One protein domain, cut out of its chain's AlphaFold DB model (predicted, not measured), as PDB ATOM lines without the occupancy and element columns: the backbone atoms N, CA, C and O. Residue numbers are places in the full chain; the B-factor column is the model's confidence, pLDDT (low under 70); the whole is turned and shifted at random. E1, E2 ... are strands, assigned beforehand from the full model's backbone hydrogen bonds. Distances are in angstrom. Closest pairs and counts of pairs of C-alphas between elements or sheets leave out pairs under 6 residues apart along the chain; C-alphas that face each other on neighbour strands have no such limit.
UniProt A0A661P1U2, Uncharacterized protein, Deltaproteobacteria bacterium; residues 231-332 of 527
ATOM      1  N   GLY A 231     116.463 141.750 173.879       85.12
ATOM      2  CA  GLY A 231     115.687 140.544 174.110       85.12
ATOM      3  C   GLY A 231     116.426 139.590 175.039       85.12
ATOM      4  O   GLY A 231     117.077 139.994 176.002       85.12
ATOM      5  N   THR A 232     116.284 138.297 174.767       85.94
ATOM      6  CA  THR A 232     116.921 137.223 175.543       85.94
ATOM      7  C   THR A 232     117.923 136.414 174.726       85.94
ATOM      8  O   THR A 232     118.419 135.416 175.239       85.94
ATOM      9  N   GLY A 233     118.175 136.794 173.469       88.19
ATOM     10  CA  GLY A 233     119.122 136.116 172.590       88.19
ATOM     11  C   GLY A 233     120.550 136.263 173.106       88.19
ATOM     12  O   GLY A 233     121.028 137.364 173.367       88.19
ATOM     13  N   THR A 234     121.228 135.146 173.274       91.25
ATOM     14  CA  THR A 234     122.617 135.055 173.717       91.25
ATOM     15  C   THR A 234     123.533 134.760 172.532       91.25
ATOM     16  O   THR A 234     123.063 134.539 171.421       91.25
ATOM     17  N   LEU A 235     124.851 134.788 172.740       90.25
ATOM     18  CA  LEU A 235     125.856 134.510 171.710       90.25
ATOM     19  C   LEU A 235     125.488 133.310 170.809       90.25
ATOM     20  O   LEU A 235     125.396 132.183 171.289       90.25
ATOM     21  N   GLY A 236     125.345 133.555 169.504       89.75
ATOM     22  CA  GLY A 236     125.011 132.536 168.500       89.75
ATOM     23  C   GLY A 236     123.522 132.326 168.233       89.75
ATOM     24  O   GLY A 236     123.191 131.769 167.189       89.75
ATOM     25  N   ASP A 237     122.628 132.808 169.099       93.38
ATOM     26  CA  ASP A 237     121.189 132.734 168.838       93.38
ATOM     27  C   ASP A 237     120.824 133.576 167.601       93.38
ATOM     28  O   ASP A 237     121.396 134.662 167.426       93.38
ATOM     29  N   PRO A 238     119.887 133.118 166.747       94.06
ATOM     30  CA  PRO A 238     119.396 133.909 165.624       94.06
ATOM     31  C   PRO A 238     118.708 135.173 166.134       94.06
ATOM     32  O   PRO A 238     118.101 135.176 167.207       94.06
ATOM     33  N   CYS A 239     118.774 136.239 165.347       93.31
ATOM     34  CA  CYS A 239     118.227 137.533 165.726       93.31
ATOM     35  C   CYS A 239     117.670 138.275 164.506       93.31
ATOM     36  O   CYS A 239     118.166 138.074 163.400       93.31
ATOM     37  N   PRO A 240     116.676 139.162 164.675       90.88
ATOM     38  CA  PRO A 240     116.096 139.883 163.545       90.88
ATOM     39  C   PRO A 240     117.132 140.763 162.824       90.88
ATOM     40  O   PRO A 240     117.574 141.787 163.352       90.88
ATOM     41  N   TYR A 241     117.519 140.373 161.607       89.56
ATOM     42  CA  TYR A 241     118.477 141.080 160.757       89.56
ATOM     43  C   TYR A 241     117.860 141.381 159.384       89.56
ATOM     44  O   TYR A 241     117.943 140.595 158.440       89.56
ATOM     45  N   GLY A 242     117.224 142.549 159.260       85.06
ATOM     46  CA  GLY A 242     116.431 142.868 158.071       85.06
ATOM     47  C   GLY A 242     115.259 141.892 157.942       85.06
ATOM     48  O   GLY A 242     114.492 141.740 158.887       85.06
ATOM     49  N   ASP A 243     115.154 141.216 156.798       86.31
ATOM     50  CA  ASP A 243     114.139 140.177 156.570       86.31
ATOM     51  C   ASP A 243     114.567 138.790 157.102       86.31
ATOM     52  O   ASP A 243     113.762 137.862 157.112       86.31
ATOM     53  N   VAL A 244     115.827 138.637 157.531       90.56
ATOM     54  CA  VAL A 244     116.380 137.383 158.063       90.56
ATOM     55  C   VAL A 244     116.016 137.249 159.539       90.56
ATOM     56  O   VAL A 244     116.291 138.145 160.335       90.56
ATOM     57  N   HIS A 245     115.417 136.122 159.910       91.56
ATOM     58  CA  HIS A 245     114.958 135.764 161.246       91.56
ATOM     59  C   HIS A 245     114.062 136.843 161.863       91.56
ATOM     60  O   HIS A 245     114.173 137.147 163.049       91.56
ATOM     61  N   ALA A 246     113.157 137.423 161.066       86.50
ATOM     62  CA  ALA A 246     112.288 138.524 161.491       86.50
ATOM     63  C   ALA A 246     111.443 138.198 162.743       86.50
ATOM     64  O   ALA A 246     111.132 139.092 163.527       86.50
ATOM     65  N   ASP A 247     111.119 136.918 162.953       84.44
ATOM     66  CA  ASP A 247     110.352 136.426 164.104       84.44
ATOM     67  C   ASP A 247     111.228 135.982 165.299       84.44
ATOM     68  O   ASP A 247     110.702 135.518 166.319       84.44
ATOM     69  N   ALA A 248     112.559 136.067 165.196       87.25
ATOM     70  CA  ALA A 248     113.460 135.679 166.278       87.25
ATOM     71  C   ALA A 248     113.440 136.685 167.436       87.25
ATOM     72  O   ALA A 248     113.028 137.838 167.313       87.25
ATOM     73  N   VAL A 249     113.907 136.240 168.602       87.75
ATOM     74  CA  VAL A 249     114.088 137.139 169.745       87.75
ATOM     75  C   VAL A 249     115.313 138.019 169.521       87.75
ATOM     76  O   VAL A 249     116.335 137.562 169.017       87.75
ATOM     77  N   ASN A 250     115.244 139.275 169.948       87.94
ATOM     78  CA  ASN A 250     116.419 140.136 169.901       87.94
ATOM     79  C   ASN A 250     117.513 139.645 170.849       87.94
ATOM     80  O   ASN A 250     117.253 139.000 171.872       87.94
ATOM     81  N   CYS A 251     118.737 140.049 170.535       91.06
ATOM     82  CA  CYS A 251     119.892 139.851 171.391       91.06
ATOM     83  C   CYS A 251     119.727 140.550 172.743       91.06
ATOM     84  O   CYS A 251     119.063 141.582 172.844       91.06
ATOM     85  N   ASP A 252     120.319 139.982 173.788       89.38
ATOM     86  CA  ASP A 252     120.352 140.578 175.117       89.38
ATOM     87  C   ASP A 252     121.154 141.892 175.141       89.38
ATOM     88  O   ASP A 252     121.797 142.283 174.169       89.38
ATOM     89  N   GLU A 253     121.136 142.586 176.279       84.00
ATOM     90  CA  GLU A 253     121.772 143.902 176.448       84.00
ATOM     91  C   GLU A 253     123.292 143.948 176.185       84.00
ATOM     92  O   GLU A 253     123.852 145.037 176.057       84.00
ATOM     93  N   ASN A 254     123.971 142.799 176.120       85.25
ATOM     94  CA  ASN A 254     125.410 142.700 175.886       85.25
ATOM     95  C   ASN A 254     125.756 142.298 174.449       85.25
ATOM     96  O   ASN A 254     126.915 142.436 174.055       85.25
ATOM     97  N   HIS A 255     124.793 141.801 173.674       90.25
ATOM     98  CA  HIS A 255     125.032 141.269 172.340       90.25
ATOM     99  C   HIS A 255     124.409 142.158 171.265       90.25
ATOM    100  O   HIS A 255     123.356 142.763 171.436       90.25
ATOM    101  N   GLN A 256     125.072 142.213 170.119       90.31
ATOM    102  CA  GLN A 256     124.606 142.914 168.938       90.31
ATOM    103  C   GLN A 256     124.199 141.900 167.874       90.31
ATOM    104  O   GLN A 256     124.936 140.949 167.615       90.31
ATOM    105  N   CYS A 257     123.051 142.127 167.237       92.06
ATOM    106  CA  CYS A 257     122.643 141.320 166.098       92.06
ATOM    107  C   CYS A 257     123.528 141.645 164.891       92.06
ATOM    108  O   CYS A 257     123.570 142.792 164.435       92.06
ATOM    109  N   LEU A 258     124.254 140.644 164.400       91.94
ATOM    110  CA  LEU A 258     125.030 140.703 163.167       91.94
ATOM    111  C   LEU A 258     124.473 139.674 162.184       91.94
ATOM    112  O   LEU A 258     123.886 138.673 162.590       91.94
ATOM    113  N   GLY A 259     124.669 139.904 160.890       91.56
ATOM    114  CA  GLY A 259     124.142 139.002 159.879       91.56
ATOM    115  C   GLY A 259     124.768 139.163 158.504       91.56
ATOM    116  O   GLY A 259     125.553 140.079 158.241       91.56
ATOM    117  N   LEU A 260     124.412 138.224 157.638       90.88
ATOM    118  CA  LEU A 260     124.737 138.195 156.221       90.88
ATOM    119  C   LEU A 260     123.495 138.625 155.447       90.88
ATOM    120  O   LEU A 260     122.434 138.017 155.577       90.88
ATOM    121  N   ASP A 261     123.640 139.693 154.668       87.19
ATOM    122  CA  ASP A 261     122.534 140.310 153.945       87.19
ATOM    123  C   ASP A 261     122.179 139.484 152.689       87.19
ATOM    124  O   ASP A 261     123.014 139.373 151.782       87.19
ATOM    125  N   PRO A 262     120.956 138.925 152.590       86.25
ATOM    126  CA  PRO A 262     120.528 138.141 151.430       86.25
ATOM    127  C   PRO A 262     120.391 138.991 150.154       86.25
ATOM    128  O   PRO A 262     120.290 138.448 149.054       86.25
ATOM    129  N   THR A 263     120.409 140.325 150.262       84.44
ATOM    130  CA  THR A 263     120.391 141.243 149.116       84.44
ATOM    131  C   THR A 263     121.767 141.451 148.478       84.44
ATOM    132  O   THR A 263     121.854 142.078 147.414       84.44
ATOM    133  N   ASP A 264     122.847 140.905 149.058       82.94
ATOM    134  CA  ASP A 264     124.156 140.913 148.406       82.94
ATOM    135  C   ASP A 264     124.071 140.172 147.061       82.94
ATOM    136  O   ASP A 264     123.576 139.049 146.946       82.94
ATOM    137  N   GLN A 265     124.596 140.797 146.008       80.75
ATOM    138  CA  GLN A 265     124.628 140.234 144.656       80.75
ATOM    139  C   GLN A 265     125.327 138.863 144.573       80.75
ATOM    140  O   GLN A 265     125.086 138.114 143.624       80.75
ATOM    141  N   ASN A 266     126.187 138.538 145.542       82.25
ATOM    142  CA  ASN A 266     126.901 137.268 145.638       82.25
ATOM    143  C   ASN A 266     126.248 136.270 146.603       82.25
ATOM    144  O   ASN A 266     126.769 135.166 146.739       82.25
ATOM    145  N   ALA A 267     125.138 136.627 147.259       86.25
ATOM    146  CA  ALA A 267     124.428 135.713 148.142       86.25
ATOM    147  C   ALA A 267     123.983 134.462 147.368       86.25
ATOM    148  O   ALA A 267     123.472 134.549 146.235       86.25
ATOM    149  N   GLN A 268     124.197 133.296 147.981       91.44
ATOM    150  CA  GLN A 268     123.826 132.001 147.424       91.44
ATOM    151  C   GLN A 268     122.319 131.978 147.134       91.44
ATOM    152  O   GLN A 268     121.521 132.527 147.890       91.44
ATOM    153  N   ALA A 269     121.923 131.397 146.001       92.81
ATOM    154  CA  ALA A 269     120.509 131.185 145.708       92.81
ATOM    155  C   ALA A 269     119.982 129.978 146.489       92.81
ATOM    156  O   ALA A 269     120.681 128.973 146.605       92.81
ATOM    157  N   CYS A 270     118.747 130.066 146.963       95.38
ATOM    158  CA  CYS A 270     118.095 129.010 147.726       95.38
ATOM    159  C   CYS A 270     116.599 128.956 147.421       95.38
ATOM    160  O   CYS A 270     116.018 129.912 146.910       95.38
ATOM    161  N   SER A 271     115.985 127.826 147.742       93.88
ATOM    162  CA  SER A 271     114.532 127.637 147.800       93.88
ATOM    163  C   SER A 271     114.067 127.299 149.217       93.88
ATOM    164  O   SER A 271     112.931 127.599 149.574       93.88
ATOM    165  N   VAL A 272     114.937 126.677 150.015       90.62
ATOM    166  CA  VAL A 272     114.736 126.371 151.436       90.62
ATOM    167  C   VAL A 272     116.015 126.661 152.221       90.62
ATOM    168  O   VAL A 272     117.099 126.702 151.644       90.62
ATOM    169  N   ASP A 273     115.913 126.816 153.540       90.81
ATOM    170  CA  ASP A 273     117.049 127.159 154.417       90.81
ATOM    171  C   ASP A 273     118.225 126.191 154.274       90.81
ATOM    172  O   ASP A 273     119.388 126.584 154.272       90.81
ATOM    173  N   ASN A 274     117.926 124.906 154.074       88.69
ATOM    174  CA  ASN A 274     118.939 123.863 153.960       88.69
ATOM    175  C   ASN A 274     119.754 123.935 152.653       88.69
ATOM    176  O   ASN A 274     120.745 123.218 152.520       88.69
ATOM    177  N   ASP A 275     119.353 124.777 151.697       91.56
ATOM    178  CA  ASP A 275     120.151 125.053 150.504       91.56
ATOM    179  C   ASP A 275     121.342 125.963 150.826       91.56
ATOM    180  O   ASP A 275     122.309 125.977 150.072       91.56
ATOM    181  N   CYS A 276     121.308 126.700 151.940       91.50
ATOM    182  CA  CYS A 276     122.296 127.710 152.315       91.50
ATOM    183  C   CYS A 276     123.567 127.119 152.931       91.50
ATOM    184  O   CYS A 276     123.936 127.407 154.066       91.50
ATOM    185  N   THR A 277     124.243 126.282 152.151       87.50
ATOM    186  CA  THR A 277     125.446 125.537 152.538       87.50
ATOM    187  C   THR A 277     126.725 126.371 152.547       87.50
ATOM    188  O   THR A 277     127.712 125.942 153.138       87.50
ATOM    189  N   ASP A 278     126.734 127.531 151.880       84.56
ATOM    190  CA  ASP A 278     127.889 128.442 151.855       84.56
ATOM    191  C   ASP A 278     127.962 129.328 153.110       84.56
ATOM    192  O   ASP A 278     128.974 129.993 153.353       84.56
ATOM    193  N   ILE A 279     126.884 129.358 153.898       85.44
ATOM    194  CA  ILE A 279     126.806 130.062 155.172       85.44
ATOM    195  C   ILE A 279     127.039 129.056 156.286       85.44
ATOM    196  O   ILE A 279     126.508 127.945 156.272       85.44
ATOM    197  N   ASP A 280     127.824 129.466 157.270       84.25
ATOM    198  CA  ASP A 280     128.093 128.601 158.395       84.25
ATOM    199  C   ASP A 280     126.821 128.281 159.202       84.25
ATOM    200  O   ASP A 280     126.070 129.208 159.522       84.25
ATOM    201  N   PRO A 281     126.583 127.019 159.607       84.75
ATOM    202  CA  PRO A 281     125.448 126.670 160.457       84.75
ATOM    203  C   PRO A 281     125.377 127.469 161.765       84.75
ATOM    204  O   PRO A 281     124.278 127.731 162.251       84.75
ATOM    205  N   ALA A 282     126.518 127.887 162.328       84.69
ATOM    206  CA  ALA A 282     126.567 128.720 163.531       84.69
ATOM    207  C   ALA A 282     126.012 130.139 163.314       84.69
ATOM    208  O   ALA A 282     125.784 130.864 164.282       84.69
ATOM    209  N   TYR A 283     125.799 130.544 162.059       91.75
ATOM    210  CA  TYR A 283     125.217 131.832 161.682       91.75
ATOM    211  C   TYR A 283     123.734 131.735 161.332       91.75
ATOM    212  O   TYR A 283     123.203 132.684 160.759       91.75
ATOM    213  N   ASN A 284     123.086 130.614 161.672       92.25
ATOM    214  CA  ASN A 284     121.664 130.363 161.459       92.25
ATOM    215  C   ASN A 284     121.259 130.708 160.015       92.25
ATOM    216  O   ASN A 284     120.690 131.770 159.776       92.25
ATOM    217  N   PRO A 285     121.632 129.893 159.017       94.12
ATOM    218  CA  PRO A 285     121.287 130.179 157.632       94.12
ATOM    219  C   PRO A 285     119.774 130.081 157.395       94.12
ATOM    220  O   PRO A 285     119.135 129.127 157.834       94.12
ATOM    221  N   GLU A 286     119.216 131.039 156.658       95.50
ATOM    222  CA  GLU A 286     117.800 131.086 156.278       95.50
ATOM    223  C   GLU A 286     117.653 131.542 154.826       95.50
ATOM    224  O   GLU A 286     118.370 132.430 154.344       95.50
ATOM    225  N   CYS A 287     116.710 130.929 154.118       96.06
ATOM    226  CA  CYS A 287     116.392 131.293 152.755       96.06
ATOM    227  C   CYS A 287     115.314 132.373 152.710       96.06
ATOM    228  O   CYS A 287     114.123 132.104 152.871       96.06
ATOM    229  N   VAL A 288     115.724 133.597 152.392       93.81
ATOM    230  CA  VAL A 288     114.833 134.754 152.346       93.81
ATOM    231  C   VAL A 288     114.776 135.291 150.923       93.81
ATOM    232  O   VAL A 288     115.789 135.659 150.330       93.81
ATOM    233  N   ASN A 289     113.576 135.322 150.337       90.19
ATOM    234  CA  ASN A 289     113.340 135.829 148.976       90.19
ATOM    235  C   ASN A 289     114.242 135.180 147.899       90.19
ATOM    236  O   ASN A 289     114.678 135.830 146.949       90.19
ATOM    237  N   GLY A 290     114.523 133.881 148.045       91.50
ATOM    238  CA  GLY A 290     115.335 133.105 147.103       91.50
ATOM    239  C   GLY A 290     116.849 133.283 147.259       91.50
ATOM    240  O   GLY A 290     117.614 132.831 146.398       91.50
ATOM    241  N   LYS A 291     117.292 133.954 148.329       95.56
ATOM    242  CA  LYS A 291     118.697 134.200 148.652       95.56
ATOM    243  C   LYS A 291     119.018 133.838 150.096       95.56
ATOM    244  O   LYS A 291     118.223 134.062 151.001       95.56
ATOM    245  N   CYS A 292     120.203 133.280 150.297       95.56
ATOM    246  CA  CYS A 292     120.680 132.885 151.610       95.56
ATOM    247  C   CYS A 292     121.116 134.097 152.419       95.56
ATOM    248  O   CYS A 292     122.008 134.839 152.000       95.56
ATOM    249  N   GLY A 293     120.504 134.255 153.584       94.50
ATOM    250  CA  GLY A 293     120.949 135.143 154.643       94.50
ATOM    251  C   GLY A 293     121.303 134.343 155.893       94.50
ATOM    252  O   GLY A 293     121.108 133.131 155.957       94.50
ATOM    253  N   GLY A 294     121.840 135.028 156.891       94.50
ATOM    254  CA  GLY A 294     122.084 134.450 158.210       94.50
ATOM    255  C   GLY A 294     122.133 135.543 159.262       94.50
ATOM    256  O   GLY A 294     122.426 136.695 158.938       94.50
ATOM    257  N   SER A 295     121.834 135.204 160.509       94.12
ATOM    258  CA  SER A 295     121.875 136.146 161.625       94.12
ATOM    259  C   SER A 295     122.335 135.467 162.905       94.12
ATOM    260  O   SER A 295     122.104 134.277 163.122       94.12
ATOM    261  N   PHE A 296     122.997 136.226 163.766       94.19
ATOM    262  CA  PHE A 296     123.404 135.748 165.074       94.19
ATOM    263  C   PHE A 296     123.711 136.902 166.026       94.19
ATOM    264  O   PHE A 296     124.217 137.960 165.643       94.19
ATOM    265  N   CYS A 297     123.474 136.665 167.309       94.25
ATOM    266  CA  CYS A 297     123.918 137.553 168.368       94.25
ATOM    267  C   CYS A 297     125.431 137.427 168.586       94.25
ATOM    268  O   CYS A 297     125.941 136.341 168.855       94.25
ATOM    269  N   ALA A 298     126.151 138.544 168.499       93.44
ATOM    270  CA  ALA A 298     127.597 138.623 168.682       93.44
ATOM    271  C   ALA A 298     127.961 139.553 169.843       93.44
ATOM    272  O   ALA A 298     127.353 140.602 170.040       93.44
ATOM    273  N   LEU A 299     128.987 139.190 170.608       91.94
ATOM    274  CA  LEU A 299     129.455 139.989 171.743       91.94
ATOM    275  C   LEU A 299     130.551 140.959 171.269       91.94
ATOM    276  O   LEU A 299     131.515 140.498 170.664       91.94
ATOM    277  N   PRO A 300     130.500 142.270 171.550       91.69
ATOM    278  CA  PRO A 300     131.657 143.139 171.341       91.69
ATOM    279  C   PRO A 300     132.875 142.612 172.116       91.69
ATOM    280  O   PRO A 300     132.759 142.278 173.296       91.69
ATOM    281  N   CYS A 301     134.051 142.548 171.485       91.31
ATOM    282  CA  CYS A 301     135.238 141.966 172.118       91.31
ATOM    283  C   CYS A 301     135.528 142.642 173.470       91.31
ATOM    284  O   CYS A 301     135.671 143.875 173.511       91.31
ATOM    285  N   PRO A 302     135.674 141.882 174.573       87.62
ATOM    286  CA  PRO A 302     136.039 142.450 175.861       87.62
ATOM    287  C   PRO A 302     137.323 143.281 175.747       87.62
ATOM    288  O   PRO A 302     138.332 142.841 175.198       87.62
ATOM    289  N   GLY A 303     137.258 144.547 176.168       84.50
ATOM    290  CA  GLY A 303     138.383 145.484 176.050       84.50
ATOM    291  C   GLY A 303     138.842 145.782 174.613       84.50
ATOM    292  O   GLY A 303     139.922 146.343 174.434       84.50
ATOM    293  N   GLY A 304     138.056 145.411 173.596       84.25
ATOM    294  CA  GLY A 304     138.426 145.494 172.183       84.25
ATOM    295  C   GLY A 304     139.472 144.462 171.745       84.25
ATOM    296  O   GLY A 304     140.107 144.656 170.710       84.25
ATOM    297  N   GLN A 305     139.696 143.403 172.531       83.12
ATOM    298  CA  GLN A 305     140.750 142.416 172.292       83.12
ATOM    299  C   GLN A 305     140.168 141.077 171.806       83.12
ATOM    300  O   GLN A 305     139.372 140.450 172.501       83.12
ATOM    301  N   ALA A 306     140.578 140.632 170.615       81.06
ATOM    302  CA  ALA A 306     140.056 139.419 169.974       81.06
ATOM    303  C   ALA A 306     140.395 138.115 170.725       81.06
ATOM    304  O   ALA A 306     139.675 137.130 170.606       81.06
ATOM    305  N   ASP A 307     141.472 138.112 171.514       80.50
ATOM    306  CA  ASP A 307     141.930 136.988 172.340       80.50
ATOM    307  C   ASP A 307     141.178 136.857 173.676       80.50
ATOM    308  O   ASP A 307     141.441 135.934 174.442       80.50
ATOM    309  N   GLN A 308     140.245 137.770 173.970       85.88
ATOM    310  CA  GLN A 308     139.438 137.755 175.196       85.88
ATOM    311  C   GLN A 308     138.008 137.262 174.980       85.88
ATOM    312  O   GLN A 308     137.179 137.366 175.886       85.88
ATOM    313  N   CYS A 309     137.704 136.749 173.791       85.62
ATOM    314  CA  CYS A 309     136.395 136.195 173.504       85.62
ATOM    315  C   CYS A 309     136.117 134.932 174.339       85.62
ATOM    316  O   CYS A 309     137.040 134.158 174.610       85.62
ATOM    317  N   PRO A 310     134.867 134.738 174.798       82.62
ATOM    318  CA  PRO A 310     134.487 133.552 175.555       82.62
ATOM    319  C   PRO A 310     134.646 132.276 174.717       82.62
ATOM    320  O   PRO A 310     134.595 132.306 173.487       82.62
ATOM    321  N   GLU A 311     134.827 131.144 175.397       76.69
ATOM    322  CA  GLU A 311     134.935 129.827 174.762       76.69
ATOM    323  C   GLU A 311     133.732 129.561 173.837       76.69
ATOM    324  O   GLU A 311     132.596 129.887 174.183       76.69
ATOM    325  N   GLY A 312     133.987 129.010 172.646       71.31
ATOM    326  CA  GLY A 312     132.971 128.848 171.598       71.31
ATOM    327  C   GLY A 312     132.769 130.072 170.692       71.31
ATOM    328  O   GLY A 312     131.895 130.045 169.828       71.31
ATOM    329  N   SER A 313     133.579 131.128 170.837       84.06
ATOM    330  CA  SER A 313     133.588 132.279 169.923       84.06
ATOM    331  C   SER A 313     134.987 132.696 169.497       84.06
ATOM    332  O   SER A 313     135.967 132.465 170.205       84.06
ATOM    333  N   GLN A 314     135.070 133.350 168.341       85.94
ATOM    334  CA  GLN A 314     136.312 133.890 167.805       85.94
ATOM    335  C   GLN A 314     136.194 135.400 167.611       85.94
ATOM    336  O   GLN A 314     135.258 135.894 166.983       85.94
ATOM    337  N   GLY A 315     137.171 136.147 168.127       87.38
ATOM    338  CA  GLY A 315     137.251 137.585 167.906       87.38
ATOM    339  C   GLY A 315     137.640 137.918 166.466       87.38
ATOM    340  O   GLY A 315     138.707 137.517 166.000       87.38
ATOM    341  N   ALA A 316     136.809 138.697 165.779       85.56
ATOM    342  CA  ALA A 316     137.045 139.166 164.422       85.56
ATOM    343  C   ALA A 316     136.685 140.656 164.271       85.56
ATOM    344  O   ALA A 316     135.717 141.131 164.871       85.56
ATOM    345  N   PRO A 317     137.449 141.426 163.474       84.44
ATOM    346  CA  PRO A 317     137.076 142.789 163.122       84.44
ATOM    347  C   PRO A 317     135.975 142.791 162.050       84.44
ATOM    348  O   PRO A 317     136.120 142.148 161.010       84.44
ATOM    349  N   ILE A 318     134.916 143.571 162.266       81.44
ATOM    350  CA  ILE A 318     133.785 143.727 161.344       81.44
ATOM    351  C   ILE A 318     133.722 145.171 160.832       81.44
ATOM    352  O   ILE A 318     133.980 146.131 161.565       81.44
ATOM    353  N   GLY A 319     133.410 145.330 159.541       73.44
ATOM    354  CA  GLY A 319     133.199 146.628 158.894       73.44
ATOM    355  C   GLY A 319     134.365 147.608 159.079       73.44
ATOM    356  O   GLY A 319     135.462 147.401 158.561       73.44
ATOM    357  N   SER A 320     134.122 148.697 159.816       66.75
ATOM    358  CA  SER A 320     135.085 149.776 160.090       66.75
ATOM    359  C   SER A 320     136.197 149.424 161.091       66.75
ATOM    360  O   SER A 320     136.990 150.300 161.439       66.75
ATOM    361  N   GLY A 321     136.288 148.162 161.526       75.75
ATOM    362  CA  GLY A 321     137.353 147.655 162.398       75.75
ATOM    363  C   GLY A 321     136.946 147.466 163.858       75.75
ATOM    364  O   GLY A 321     137.819 147.347 164.715       75.75
ATOM    365  N   GLU A 322     135.645 147.450 164.153       84.69
ATOM    366  CA  GLU A 322     135.139 147.106 165.483       84.69
ATOM    367  C   GLU A 322     135.247 145.593 165.695       84.69
ATOM    368  O   GLU A 322     134.964 144.812 164.790       84.69
ATOM    369  N   CYS A 323     135.719 145.178 166.869       89.94
ATOM    370  CA  CYS A 323     135.961 143.771 167.176       89.94
ATOM    371  C   CYS A 323     134.715 143.145 167.800       89.94
ATOM    372  O   CYS A 323     134.229 143.641 168.818       89.94
ATOM    373  N   PHE A 324     134.272 142.022 167.238       93.19
ATOM    374  CA  PHE A 324     133.192 141.197 167.767       93.19
ATOM    375  C   PHE A 324     133.653 139.753 167.944       93.19
ATOM    376  O   PHE A 324     134.392 139.220 167.122       93.19
ATOM    377  N   CYS A 325     133.198 139.120 169.017       92.62
ATOM    378  CA  CYS A 325     133.261 137.687 169.224       92.62
ATOM    379  C   CYS A 325     132.123 137.054 168.426       92.62
ATOM    380  O   CYS A 325     130.959 137.120 168.830       92.62
ATOM    381  N   LEU A 326     132.466 136.502 167.268       90.50
ATOM    382  CA  LEU A 326     131.525 135.794 166.418       90.50
ATOM    383  C   LEU A 326     131.317 134.380 166.972       90.50
ATOM    384  O   LEU A 326     132.287 133.790 167.465       90.50
ATOM    385  N   PRO A 327     130.097 133.825 166.886       86.31
ATOM    386  CA  PRO A 327     129.859 132.413 167.152       86.31
ATOM    387  C   PRO A 327     130.824 131.616 166.291       86.31
ATOM    388  O   PRO A 327     130.897 131.843 165.088       86.31
ATOM    389  N   ASN A 328     131.630 130.756 166.899       75.56
ATOM    390  CA  ASN A 328     132.549 129.956 166.114       75.56
ATOM    391  C   ASN A 328     131.741 128.848 165.414       75.56
ATOM    392  O   ASN A 328     131.020 128.126 166.113       75.56
ATOM    393  N   PRO A 329     131.854 128.702 164.083       56.16
ATOM    394  CA  PRO A 329     131.499 127.517 163.310       56.16
ATOM    395  C   PRO A 329     131.980 126.181 163.857       56.16
ATOM    396  O   PRO A 329     132.854 125.542 163.276       56.16
ATOM    397  N   VAL A 330     131.418 125.718 164.972       47.78
ATOM    398  CA  VAL A 330     131.995 124.611 165.731       47.78
ATOM    399  C   VAL A 330     133.367 125.041 166.287       47.78
ATOM    400  O   VAL A 330     134.246 125.557 165.603       47.78
ATOM    401  N   ALA A 331     133.639 124.729 167.545       43.31
ATOM    402  CA  ALA A 331     134.995 124.296 167.827       43.31
ATOM    403  C   ALA A 331     135.209 122.997 167.022       43.31
ATOM    404  O   ALA A 331     135.030 121.907 167.555       43.31
ATOM    405  N   GLN A 332     135.584 123.106 165.739       52.22
ATOM    406  CA  GLN A 332     136.433 122.107 165.077       52.22
ATOM    407  C   GLN A 332     137.856 122.210 165.628       52.22
ATOM    408  O   GLN A 332     138.851 122.135 164.910       52.22
TER     409      GLN A 332
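What this domain is: This is residues 231 to 332 of the 527 residues of an uncharacterized protein of Deltaproteobacteria bacterium (UniProt A0A661P1U2). With little regular structure, this is a loop-rich domain threaded by one long bent strand, E3, with E2 beside its beginning, E1 along its other side, and hairpin E4 and E5 across its end. The 102 printed residues have five named strands, E1 to E5, and no named helix; the class is all strand, though named elements hold 31 residues. The antiparallel sheet is branched and strongly twisted. The whole is compact, radius of gyration of the C-alphas 13.3 A, spanning 40 by 27 by 27 A.

Where its parts are: After residues 231 to 255, find C-alpha 256 at (124.606, 142.914, 168.938), where E1, residues 256 to 260, begins its 13.6 A. E2 is residues 285 to 288, 9.5 A. E3, residues 291 to 300, runs 27.6 A and bends by 52 degrees at residue 297. E4 is residues 313 to 318, 14.3 A; E5, residues 322 to 327, runs 15.7 A to C-alpha 327 at (129.859, 132.413, 167.152).

How they stand to each other: On one side of E3 look for E1, antiparallel at 153 degrees, with N 258 and O 296 3.0 A apart. On the other side are E2, its hairpin partner, with N 286 and O 293 at 2.9 A, and E5, with N 325 and O 299 at 2.7 A. In hairpin E4 and E5, N 316 and O 324 are 2.8 A apart. These pairs are within hydrogen-bond range. E1 and E4 are apart.

The domain as a whole: The farthest C-alphas, Ser 271 and Gly 303, are 41.1 A apart. The printed part has no cut; links E1 to E2 and E3 to E4 are long. Find pLDDT under 70 at residues 320 and 329 to 332.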